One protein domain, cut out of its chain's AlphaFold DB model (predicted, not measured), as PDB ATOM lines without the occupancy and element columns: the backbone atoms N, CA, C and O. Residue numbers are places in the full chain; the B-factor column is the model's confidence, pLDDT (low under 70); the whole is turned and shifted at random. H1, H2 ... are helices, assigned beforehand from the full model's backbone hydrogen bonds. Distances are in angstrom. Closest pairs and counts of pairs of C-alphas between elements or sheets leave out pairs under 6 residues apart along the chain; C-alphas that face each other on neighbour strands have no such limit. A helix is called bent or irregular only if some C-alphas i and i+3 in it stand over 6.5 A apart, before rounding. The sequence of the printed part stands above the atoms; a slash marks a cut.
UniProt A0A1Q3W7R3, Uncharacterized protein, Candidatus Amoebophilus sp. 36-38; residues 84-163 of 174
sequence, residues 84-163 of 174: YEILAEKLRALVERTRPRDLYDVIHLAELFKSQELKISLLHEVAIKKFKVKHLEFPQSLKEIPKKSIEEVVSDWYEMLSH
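AT A GLANCE: This is residues 84 to 163 of the 174 residues of an uncharacterized protein of Candidatus Amoebophilus sp. 36-38 (UniProt A0A1Q3W7R3). Three helices make the body: H1 has H2 folded back beside it as a helical hairpin and H3 packed steeply across it, with H2 and H3 not reaching each other. A fourth helix, H4, stands crosswise at the first residues of H2, reached from H3 by a long stretch without a named element, residues 134 to 146. The printed part has 80 residues with four named helices, H1, H2, H3 and H4 in chain order, and no named strand; the class is all helix. It is compact, with a radius of gyration of the C-alphas of 12.9 A, and spans 34 by 29 by 19 A along its three main axes.

HOW THE PARTS SIT: Start at H2, residues 100 to 115, the longest helix. It touches H1, residues 84 to 97, where the C-alphas of Leu 94 and Asp 102, the closest pair, are 5.2 A apart. The two form a hairpin, running opposite ways at a shallow tilt of 29 degrees. From H1, look to H3, residues 120 to 133: they touch, with the closest C-alphas, those of Ala 88 and Ala 127, 4.6 A apart. H1 and H3 run the same way at a steep tilt of 48 degrees. Return to H2 and find H4, residues 147 to 161, which H2 touches with residues 100 to 101 alone. Their closest C-alphas, those of Pro 100 and Val 153, are 5.1 A apart, and their lines are about perpendicular, at 88 degrees. The helix packing is mostly crossed, but only just: of the 3 touching pairs, 1 is at a shallow tilt. H2 and H3 are apart, as are H1 and H4, and H3 and H4. Every O i to N i+4 pair is within hydrogen-bond range in H1, H2 and H3; in H4 it is 9 of 11.

IN THESE COORDINATES: Find C-alpha 100 of H2 at (221.307, 186.327, 152.249); from there the helix runs 23.0 A to C-alpha 115. H1 begins at C-alpha 84, at (214.645, 199.089, 137.493), and measures 20.1 A to C-alpha 97. H3 measures 20.4 A from C-alpha 120 to C-alpha 133. H4 measures 20.3 A and ends at C-alpha 161, at (218.830, 189.153, 158.660). It is irregular: C-alphas 155 and 158 are 7.5 A apart, against about 5 A in a regular helix.

THE WHOLE: The two C-alphas farthest apart, those of Ser 121 and Glu 159, are 35.4 A from each other. The printed part has no cut from residue 84 to residue 163. The links from H1 to H2 and from H2 to H3 are tight, while the link from H3 to H4, 13 residues, is long. The mean pLDDT of the printed part of this model is 92.3, and no printed residue is under 70.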
ATOM      1  N   TYR A  84     213.857 199.822 138.489       97.88
ATOM      2  CA  TYR A  84     214.645 199.089 137.493       97.88
ATOM      3  C   TYR A  84     216.127 199.045 137.874       97.88
ATOM      4  O   TYR A  84     216.741 197.980 137.853       97.88
ATOM      5  N   GLU A  85     216.681 200.196 138.256       97.81
ATOM      6  CA  GLU A  85     218.093 200.364 138.585       97.81
ATOM      7  C   GLU A  85     218.486 199.554 139.831       97.81
ATOM      8  O   GLU A  85     219.442 198.775 139.788       97.81
ATOM      9  N   ILE A  86     217.724 199.679 140.928       97.31
ATOM     10  CA  ILE A  86     218.040 198.988 142.187       97.31
ATOM     11  C   ILE A  86     217.828 197.475 142.091       97.31
ATOM     12  O   ILE A  86     218.666 196.716 142.575       97.31
ATOM     13  N   LEU A  87     216.757 197.009 141.436       97.38
ATOM     14  CA  LEU A  87     216.510 195.574 141.280       97.38
ATOM     15  C   LEU A  87     217.586 194.922 140.402       97.38
ATOM     16  O   LEU A  87     218.103 193.864 140.752       97.38
ATOM     17  N   ALA A  88     217.976 195.570 139.301       97.00
ATOM     18  CA  ALA A  88     219.059 195.093 138.447       97.00
ATOM     19  C   ALA A  88     220.399 195.001 139.195       97.00
ATOM     20  O   ALA A  88     221.138 194.030 139.030       97.00
ATOM     21  N   GLU A  89     220.711 195.988 140.039       96.75
ATOM     22  CA  GLU A  89     221.932 195.982 140.849       96.75
ATOM     23  C   GLU A  89     221.921 194.875 141.905       96.75
ATOM     24  O   GLU A  89     222.921 194.176 142.077       96.75
ATOM     25  N   LYS A  90     220.780 194.659 142.566       96.88
ATOM     26  CA  LYS A  90     220.618 193.585 143.552       96.88
ATOM     27  C   LYS A  90     220.689 192.201 142.917       96.88
ATOM     28  O   LYS A  90     221.348 191.330 143.473       96.88
ATOM     29  N   LEU A  91     220.115 192.014 141.727       96.00
ATOM     30  CA  LEU A  91     220.269 190.780 140.949       96.00
ATOM     31  C   LEU A  91     221.736 190.521 140.592       96.00
ATOM     32  O   LEU A  91     222.230 189.411 140.783       96.00
ATOM     33  N   ARG A  92     222.450 191.551 140.127       95.88
ATOM     34  CA  ARG A  92     223.883 191.462 139.826       95.88
ATOM     35  C   ARG A  92     224.697 191.076 141.060       95.88
ATOM     36  O   ARG A  92     225.516 190.165 140.986       95.88
ATOM     37  N   ALA A  93     224.460 191.743 142.189       95.00
ATOM     38  CA  ALA A  93     225.137 191.445 143.448       95.00
ATOM     39  C   ALA A  93     224.815 190.027 143.948       95.00
ATOM     40  O   ALA A  93     225.712 189.317 144.398       95.00
ATOM     41  N   LEU A  94     223.562 189.577 143.826       94.69
ATOM     42  CA  LEU A  94     223.170 188.218 144.188       94.69
ATOM     43  C   LEU A  94     223.964 187.179 143.385       94.69
ATOM     44  O   LEU A  94     224.505 186.253 143.980       94.69
ATOM     45  N   VAL A  95     224.096 187.354 142.069       93.75
ATOM     46  CA  VAL A  95     224.874 186.434 141.222       93.75
ATOM     47  C   VAL A  95     226.370 186.495 141.536       93.75
ATOM     48  O   VAL A  95     227.023 185.461 141.598       93.75
ATOM     49  N   GLU A  96     226.916 187.688 141.775       92.81
ATOM     50  CA  GLU A  96     228.347 187.876 142.039       92.81
ATOM     51  C   GLU A  96     228.802 187.253 143.365       92.81
ATOM     52  O   GLU A  96     229.843 186.601 143.421       92.81
ATOM     53  N   ARG A  97     228.052 187.484 144.453       92.19
ATOM     54  CA  ARG A  97     228.502 187.157 145.820       92.19
ATOM     55  C   ARG A  97     227.558 186.275 146.628       92.19
ATOM     56  O   ARG A  97     227.942 185.887 147.726       92.19
ATOM     57  N   THR A  98     226.347 186.010 146.129       93.00
ATOM     58  CA  THR A  98     225.343 185.106 146.723       93.00
ATOM     59  C   THR A  98     225.193 185.281 148.241       93.00
ATOM     60  O   THR A  98     225.549 184.407 149.021       93.00
ATOM     61  N   ARG A  99     224.715 186.453 148.692       91.94
ATOM     62  CA  ARG A  99     224.523 186.740 150.128       91.94
ATOM     63  C   ARG A  99     223.040 186.731 150.517       91.94
ATOM     64  O   ARG A  99     222.225 187.221 149.733       91.94
ATOM     65  N   PRO A 100     222.689 186.314 151.753       92.56
ATOM     66  CA  PRO A 100     221.307 186.327 152.249       92.56
ATOM     67  C   PRO A 100     220.577 187.658 152.056       92.56
ATOM     68  O   PRO A 100     219.431 187.687 151.621       92.56
ATOM     69  N   ARG A 101     221.269 188.776 152.307       93.00
ATOM     70  CA  ARG A 101     220.716 190.128 152.128       93.00
ATOM     71  C   ARG A 101     220.333 190.433 150.685       93.00
ATOM     72  O   ARG A 101     219.271 190.994 150.457       93.00
ATOM     73  N   ASP A 102     221.167 190.045 149.721       93.75
ATOM     74  CA  ASP A 102     220.850 190.279 148.311       93.75
ATOM     75  C   ASP A 102     219.679 189.412 147.862       93.75
ATOM     76  O   ASP A 102     218.837 189.883 147.108       93.75
ATOM     77  N   LEU A 103     219.589 188.170 148.356       92.44
ATOM     78  CA  LEU A 103     218.457 187.296 148.055       92.44
ATOM     79  C   LEU A 103     217.152 187.887 148.599       92.44
ATOM     80  O   LEU A 103     216.171 187.977 147.862       92.44
ATOM     81  N   TYR A 104     217.158 188.330 149.860       92.94
ATOM     82  CA  TYR A 104     216.012 188.999 150.468       92.94
ATOM     83  C   TYR A 104     215.593 190.239 149.667       92.94
ATOM     84  O   TYR A 104     214.431 190.358 149.277       92.94
ATOM     85  N   ASP A 105     216.548 191.123 149.362       94.25
ATOM     86  CA  ASP A 105     216.291 192.351 148.609       94.25
ATOM     87  C   ASP A 105     215.740 192.051 147.207       94.25
ATOM     88  O   ASP A 105     214.779 192.686 146.786       94.25
ATOM     89  N   VAL A 106     216.304 191.073 146.487       94.69
ATOM     90  CA  VAL A 106     215.820 190.666 145.156       94.69
ATOM     91  C   VAL A 106     214.380 190.171 145.219       94.69
ATOM     92  O   VAL A 106     213.574 190.594 144.394       94.69
ATOM     93  N   ILE A 107     214.040 189.302 146.175       92.00
ATOM     94  CA  ILE A 107     212.674 188.780 146.322       92.00
ATOM     95  C   ILE A 107     211.710 189.931 146.613       92.00
ATOM     96  O   ILE A 107     210.728 190.110 145.890       92.00
ATOM     97  N   HIS A 108     212.029 190.758 147.609       92.88
ATOM     98  CA  HIS A 108     211.167 191.856 148.032       92.88
ATOM     99  C   HIS A 108     210.965 192.903 146.923       92.88
ATOM    100  O   HIS A 108     209.842 193.323 146.634       92.88
ATOM    101  N   LEU A 109     212.044 193.296 146.242       95.56
ATOM    102  CA  LEU A 109     211.978 194.236 145.126       95.56
ATOM    103  C   LEU A 109     211.273 193.630 143.907       95.56
ATOM    104  O   LEU A 109     210.584 194.358 143.199       95.56
ATOM    105  N   ALA A 110     211.397 192.323 143.660       93.12
ATOM    106  CA  ALA A 110     210.691 191.650 142.571       93.12
ATOM    107  C   ALA A 110     209.177 191.567 142.823       93.12
ATOM    108  O   ALA A 110     208.394 191.712 141.884       93.12
ATOM    109  N   GLU A 111     208.747 191.360 144.067       93.06
ATOM    110  CA  GLU A 111     207.332 191.431 144.451       93.06
ATOM    111  C   GLU A 111     206.769 192.840 144.242       93.06
ATOM    112  O   GLU A 111     205.721 193.001 143.612       93.06
ATOM    113  N   LEU A 112     207.505 193.865 144.686       93.94
ATOM    114  CA  LEU A 112     207.152 195.265 144.448       93.94
ATOM    115  C   LEU A 112     207.126 195.609 142.951       93.94
ATOM    116  O   LEU A 112     206.251 196.332 142.488       93.94
ATOM    117  N   PHE A 113     208.074 195.088 142.176       94.75
ATOM    118  CA  PHE A 113     208.134 195.302 140.734       94.75
ATOM    119  C   PHE A 113     206.908 194.711 140.029       94.75
ATOM    120  O   PHE A 113     206.310 195.365 139.174       94.75
ATOM    121  N   LYS A 114     206.508 193.491 140.414       91.81
ATOM    122  CA  LYS A 114     205.315 192.819 139.878       91.81
ATOM    123  C   LYS A 114     204.032 193.579 140.209       91.81
ATOM    124  O   LYS A 114     203.163 193.666 139.349       91.81
ATOM    125  N   SER A 115     203.916 194.140 141.414       93.12
ATOM    126  CA  SER A 115     202.714 194.879 141.824       93.12
ATOM    127  C   SER A 115     202.553 196.239 141.131       93.12
ATOM    128  O   SER A 115     201.452 196.779 141.121       93.12
ATOM    129  N   GLN A 116     203.619 196.777 140.532       91.81
ATOM    130  CA  GLN A 116     203.610 198.045 139.791       91.81
ATOM    131  C   GLN A 116     203.444 197.881 138.269       91.81
ATOM    132  O   GLN A 116     203.549 198.869 137.545       91.81
ATOM    133  N   GLU A 117     203.216 196.659 137.769       86.81
ATOM    134  CA  GLU A 117     203.019 196.366 136.334       86.81
ATOM    135  C   GLU A 117     204.138 196.924 135.422       86.81
ATOM    136  O   GLU A 117     203.922 197.358 134.289       86.81
ATOM    137  N   LEU A 118     205.375 196.916 135.927       90.62
ATOM    138  CA  LEU A 118     206.541 197.451 135.227       90.62
ATOM    139  C   LEU A 118     207.013 196.544 134.076       90.62
ATOM    140  O   LEU A 118     206.801 195.329 134.050       90.62
ATOM    141  N   LYS A 119     207.705 197.139 133.097       93.69
ATOM    142  CA  LYS A 119     208.129 196.457 131.866       93.69
ATOM    143  C   LYS A 119     209.348 195.573 132.116       93.69
ATOM    144  O   LYS A 119     210.466 196.068 132.233       93.69
ATOM    145  N   ILE A 120     209.158 194.257 132.089       93.38
ATOM    146  CA  ILE A 120     210.249 193.278 132.257       93.38
ATOM    147  C   ILE A 120     211.374 193.488 131.227       93.38
ATOM    148  O   ILE A 120     212.546 193.344 131.567       93.38
ATOM    149  N   SER A 121     211.045 193.883 129.992       95.31
ATOM    150  CA  SER A 121     212.046 194.156 128.952       95.31
ATOM    151  C   SER A 121     213.032 195.255 129.355       95.31
ATOM    152  O   SER A 121     214.233 195.094 129.158       95.31
ATOM    153  N   LEU A 122     212.551 196.329 129.990       95.94
ATOM    154  CA  LEU A 122     213.408 197.419 130.454       95.94
ATOM    155  C   LEU A 122     214.302 196.972 131.617       95.94
ATOM    156  O   LEU A 122     215.492 197.272 131.622       95.94
ATOM    157  N   LEU A 123     213.766 196.194 132.565       96.50
ATOM    158  CA  LEU A 123     214.572 195.607 133.642       96.50
ATOM    159  C   LEU A 123     215.713 194.752 133.079       96.50
ATOM    160  O   LEU A 123     216.850 194.857 133.535       96.50
ATOM    161  N   HIS A 124     215.414 193.930 132.076       95.81
ATOM    162  CA  HIS A 124     216.395 193.070 131.426       95.81
ATOM    163  C   HIS A 124     217.500 193.879 130.723       95.81
ATOM    164  O   HIS A 124     218.684 193.585 130.890       95.81
ATOM    165  N   GLU A 125     217.146 194.944 129.998       96.75
ATOM    166  CA  GLU A 125     218.120 195.851 129.370       96.75
ATOM    167  C   GLU A 125     219.045 196.530 130.392       96.75
ATOM    168  O   GLU A 125     220.261 196.610 130.180       96.75
ATOM    169  N   VAL A 126     218.477 197.001 131.508       97.88
ATOM    170  CA  VAL A 126     219.222 197.623 132.612       97.88
ATOM    171  C   VAL A 126     220.172 196.613 133.256       97.88
ATOM    172  O   VAL A 126     221.362 196.898 133.426       97.88
ATOM    173  N   ALA A 127     219.680 195.408 133.548       97.06
ATOM    174  CA  ALA A 127     220.470 194.353 134.165       97.06
ATOM    175  C   ALA A 127     221.644 193.914 133.283       97.06
ATOM    176  O   ALA A 127     222.772 193.893 133.767       97.06
ATOM    177  N   ILE A 128     221.440 193.672 131.982       96.88
ATOM    178  CA  ILE A 128     222.534 193.300 131.066       96.88
ATOM    179  C   ILE A 128     223.678 194.320 131.117       96.88
ATOM    180  O   ILE A 128     224.850 193.940 131.163       96.88
ATOM    181  N   LYS A 129     223.364 195.619 131.111       97.31
ATOM    182  CA  LYS A 129     224.386 196.674 131.168       97.31
ATOM    183  C   LYS A 129     225.154 196.645 132.492       97.31
ATOM    184  O   LYS A 129     226.381 196.723 132.470       97.31
ATOM    185  N   LYS A 130     224.463 196.471 133.625       96.12
ATOM    186  CA  LYS A 130     225.104 196.359 134.946       96.12
ATOM    187  C   LYS A 130     225.995 195.117 135.068       96.12
ATOM    188  O   LYS A 130     227.104 195.219 135.584       96.12
ATOM    189  N   PHE A 131     225.549 193.965 134.569       96.19
ATOM    190  CA  PHE A 131     226.340 192.728 134.560       96.19
ATOM    191  C   PHE A 131     227.624 192.877 133.733       96.19
ATOM    192  O   PHE A 131     228.711 192.562 134.220       96.19
ATOM    193  N   LYS A 132     227.526 193.473 132.536       95.75
ATOM    194  CA  LYS A 132     228.679 193.720 131.655       95.75
ATOM    195  C   LYS A 132     229.772 194.569 132.305       95.75
ATOM    196  O   LYS A 132     230.947 194.272 132.112       95.75
ATOM    197  N   VAL A 133     229.412 195.590 133.086       93.12
ATOM    198  CA  VAL A 133     230.391 196.445 133.790       93.12
ATOM    199  C   VAL A 133     231.207 195.674 134.822       93.12
ATOM    200  O   VAL A 133     232.361 196.014 135.061       93.12
ATOM    201  N   LYS A 134     230.638 194.615 135.400       92.06
ATOM    202  CA  LYS A 134     231.339 193.736 136.343       92.06
ATOM    203  C   LYS A 134     231.924 192.488 135.688       92.06
ATOM    204  O   LYS A 134     232.379 191.601 136.396       92.06
ATOM    205  N   HIS A 135     231.926 192.419 134.354       93.69
ATOM    206  CA  HIS A 135     232.402 191.260 133.597       93.69
ATOM    207  C   HIS A 135     231.687 189.952 133.980       93.69
ATOM    208  O   HIS A 135     232.296 188.885 134.005       93.69
ATOM    209  N   LEU A 136     230.390 190.048 134.282       93.19
ATOM    210  CA  LEU A 136     229.520 188.916 134.582       93.19
ATOM    211  C   LEU A 136     228.561 188.670 133.416       93.19
ATOM    212  O   LEU A 136     228.107 189.613 132.763       93.19
ATOM    213  N   GLU A 137     228.205 187.408 133.207       92.31
ATOM    214  CA  GLU A 137     227.124 187.020 132.303       92.31
ATOM    215  C   GLU A 137     225.780 187.110 133.027       92.31
ATOM    216  O   GLU A 137     225.660 186.737 134.198       92.31
ATOM    217  N   PHE A 138     224.761 187.627 132.341       91.88
ATOM    218  CA  PHE A 138     223.406 187.649 132.885       91.88
ATOM    219  C   PHE A 138     222.847 186.214 132.886       91.88
ATOM    220  O   PHE A 138     222.815 185.597 131.818       91.88
ATOM    221  N   PRO A 139     222.410 185.669 134.037       89.50
ATOM    222  CA  PRO A 139     221.957 184.284 134.110       89.50
ATOM    223  C   PRO A 139     220.634 184.104 133.360       89.50
ATOM    224  O   PRO A 139     219.752 184.963 133.425       89.50
ATOM    225  N   GLN A 140     220.444 182.960 132.701       85.44
ATOM    226  CA  GLN A 140     219.138 182.611 132.124       85.44
ATOM    227  C   GLN A 140     218.146 182.204 133.222       85.44
ATOM    228  O   GLN A 140     216.933 182.349 133.067       85.44
ATOM    229  N   SER A 141     218.661 181.708 134.348       85.81
ATOM    230  CA  SER A 141     217.893 181.310 135.521       85.81
ATOM    231  C   SER A 141     218.689 181.505 136.808       85.81
ATOM    232  O   SER A 141     219.860 181.152 136.883       85.81
ATOM    233  N   LEU A 142     218.029 181.943 137.888       81.44
ATOM    234  CA  LEU A 142     218.647 181.961 139.224       81.44
ATOM    235  C   LEU A 142     219.019 180.554 139.731       81.44
ATOM    236  O   LEU A 142     219.799 180.434 140.669       81.44
ATOM    237  N   LYS A 143     218.522 179.484 139.089       83.50
ATOM    238  CA  LYS A 143     218.955 178.099 139.356       83.50
ATOM    239  C   LYS A 143     220.399 177.823 138.927       83.50
ATOM    240  O   LYS A 143     220.938 176.783 139.286       83.50
ATOM    241  N   GLU A 144     221.009 178.720 138.156       85.12
ATOM    242  CA  GLU A 144     222.430 178.654 137.804       85.12
ATOM    243  C   GLU A 144     223.338 179.010 138.988       85.12
ATOM    244  O   GLU A 144     224.522 178.674 138.966       85.12
ATOM    245  N   ILE A 145     222.798 179.644 140.040       85.50
ATOM    246  CA  ILE A 145     223.545 179.879 141.276       85.50
ATOM    247  C   ILE A 145     223.926 178.515 141.880       85.50
ATOM    248  O   ILE A 145     223.047 177.669 142.083       85.50
ATOM    249  N   PRO A 146     225.215 178.274 142.189       85.94
ATOM    250  CA  PRO A 146     225.665 176.992 142.709       85.94
ATOM    251  C   PRO A 146     224.905 176.574 143.968       85.94
ATOM    252  O   PRO A 146     224.768 177.352 144.912       85.94
ATOM    253  N   LYS A 147     224.490 175.303 144.028       85.12
ATOM    254  CA  LYS A 147     223.752 174.750 145.176       85.12
ATOM    255  C   LYS A 147     224.469 174.990 146.508       85.12
ATOM    256  O   LYS A 147     223.829 175.358 147.482       85.12
ATOM    257  N   LYS A 148     225.798 174.854 146.527       87.00
ATOM    258  CA  LYS A 148     226.616 175.126 147.714       87.00
ATOM    259  C   LYS A 148     226.449 176.565 148.218       87.00
ATOM    260  O   LYS A 148     226.302 176.779 149.411       87.00
ATOM    261  N   SER A 149     226.423 177.545 147.316       86.19
ATOM    262  CA  SER A 149     226.223 178.950 147.681       86.19
ATOM    263  C   SER A 149     224.812 179.198 148.222       86.19
ATOM    264  O   SER A 149     224.631 180.000 149.131       86.19
ATOM    265  N   ILE A 150     223.811 178.471 147.719       85.06
ATOM    266  CA  ILE A 150     222.453 178.492 148.281       85.06
ATOM    267  C   ILE A 150     222.415 177.872 149.684       85.06
ATOM    268  O   ILE A 150     221.779 178.428 150.573       85.06
ATOM    269  N   GLU A 151     223.111 176.756 149.915       87.19
ATOM    270  CA  GLU A 151     223.219 176.131 151.242       87.19
ATOM    271  C   GLU A 151     223.887 177.074 152.260       87.19
ATOM    272  O   GLU A 151     223.401 177.210 153.382       87.19
ATOM    273  N   GLU A 152     224.940 177.790 151.851       88.56
ATOM    274  CA  GLU A 152     225.581 178.840 152.658       88.56
ATOM    275  C   GLU A 152     224.603 179.985 152.972       88.56
ATOM    276  O   GLU A 152     224.490 180.408 154.121       88.56
ATOM    277  N   VAL A 153     223.822 180.439 151.984       88.94
ATOM    278  CA  VAL A 153     222.786 181.461 152.200       88.94
ATOM    279  C   VAL A 153     221.743 181.015 153.219       88.94
ATOM    280  O   VAL A 153     221.331 181.817 154.055       88.94
ATOM    281  N   VAL A 154     221.306 179.757 153.159       88.00
ATOM    282  CA  VAL A 154     220.330 179.209 154.109       88.00
ATOM    283  C   VAL A 154     220.915 179.153 155.520       88.00
ATOM    284  O   VAL A 154     220.242 179.557 156.466       88.00
ATOM    285  N   SER A 155     222.165 178.702 155.657       88.31
ATOM    286  CA  SER A 155     222.867 178.650 156.945       88.31
ATOM    287  C   SER A 155     222.984 180.036 157.586       88.31
ATOM    288  O   SER A 155     222.674 180.207 158.764       88.31
ATOM    289  N   ASP A 156     223.353 181.045 156.795       91.38
ATOM    290  CA  ASP A 156     223.609 182.402 157.286       91.38
ATOM    291  C   ASP A 156     222.333 183.267 157.372       91.38
ATOM    292  O   ASP A 156     222.377 184.408 157.844       91.38
ATOM    293  N   TRP A 157     221.183 182.755 156.915       92.56
ATOM    294  CA  TRP A 157     219.941 183.518 156.747       92.56
ATOM    295  C   TRP A 157     219.512 184.233 158.027       92.56
ATOM    296  O   TRP A 157     219.333 185.454 158.047       92.56
ATOM    297  N   TYR A 158     219.374 183.472 159.115       91.38
ATOM    298  CA  TYR A 158     218.873 183.999 160.379       91.38
ATOM    299  C   TYR A 158     219.873 184.960 161.031       91.38
ATOM    300  O   TYR A 158     219.491 186.052 161.456       91.38
ATOM    301  N   GLU A 159     221.154 184.590 161.074       91.19
ATOM    302  CA  GLU A 159     222.204 185.416 161.680       91.19
ATOM    303  C   GLU A 159     222.331 186.769 160.968       91.19
ATOM    304  O   GLU A 159     222.382 187.819 161.609       91.19
ATOM    305  N   MET A 160     222.305 186.771 159.632       90.00
ATOM    306  CA  MET A 160     222.503 187.993 158.855       90.00
ATOM    307  C   MET A 160     221.281 188.918 158.819       90.00
ATOM    308  O   MET A 160     221.461 190.132 158.667       90.00
ATOM    309  N   LEU A 161     220.057 188.382 158.912       92.56
ATOM    310  CA  LEU A 161     218.830 189.153 158.660       92.56
ATOM    311  C   LEU A 161     217.952 189.396 159.892       92.56
ATOM    312  O   LEU A 161     217.201 190.371 159.883       92.56
ATOM    313  N   SER A 162     218.046 188.594 160.958       91.56
ATOM    314  CA  SER A 162     217.154 188.717 162.131       91.56
ATOM    315  C   SER A 162     217.220 190.087 162.819       91.56
ATOM    316  O   SER A 162     216.223 190.572 163.351       91.56
ATOM    317  N   HIS A 163     218.376 190.752 162.766       90.12
ATOM    318  CA  HIS A 163     218.569 192.101 163.308       90.12
ATOM    319  C   HIS A 163     218.120 193.228 162.362       90.12
ATOM    320  O   HIS A 163     218.057 194.382 162.782       90.12
TER     321      HIS A 163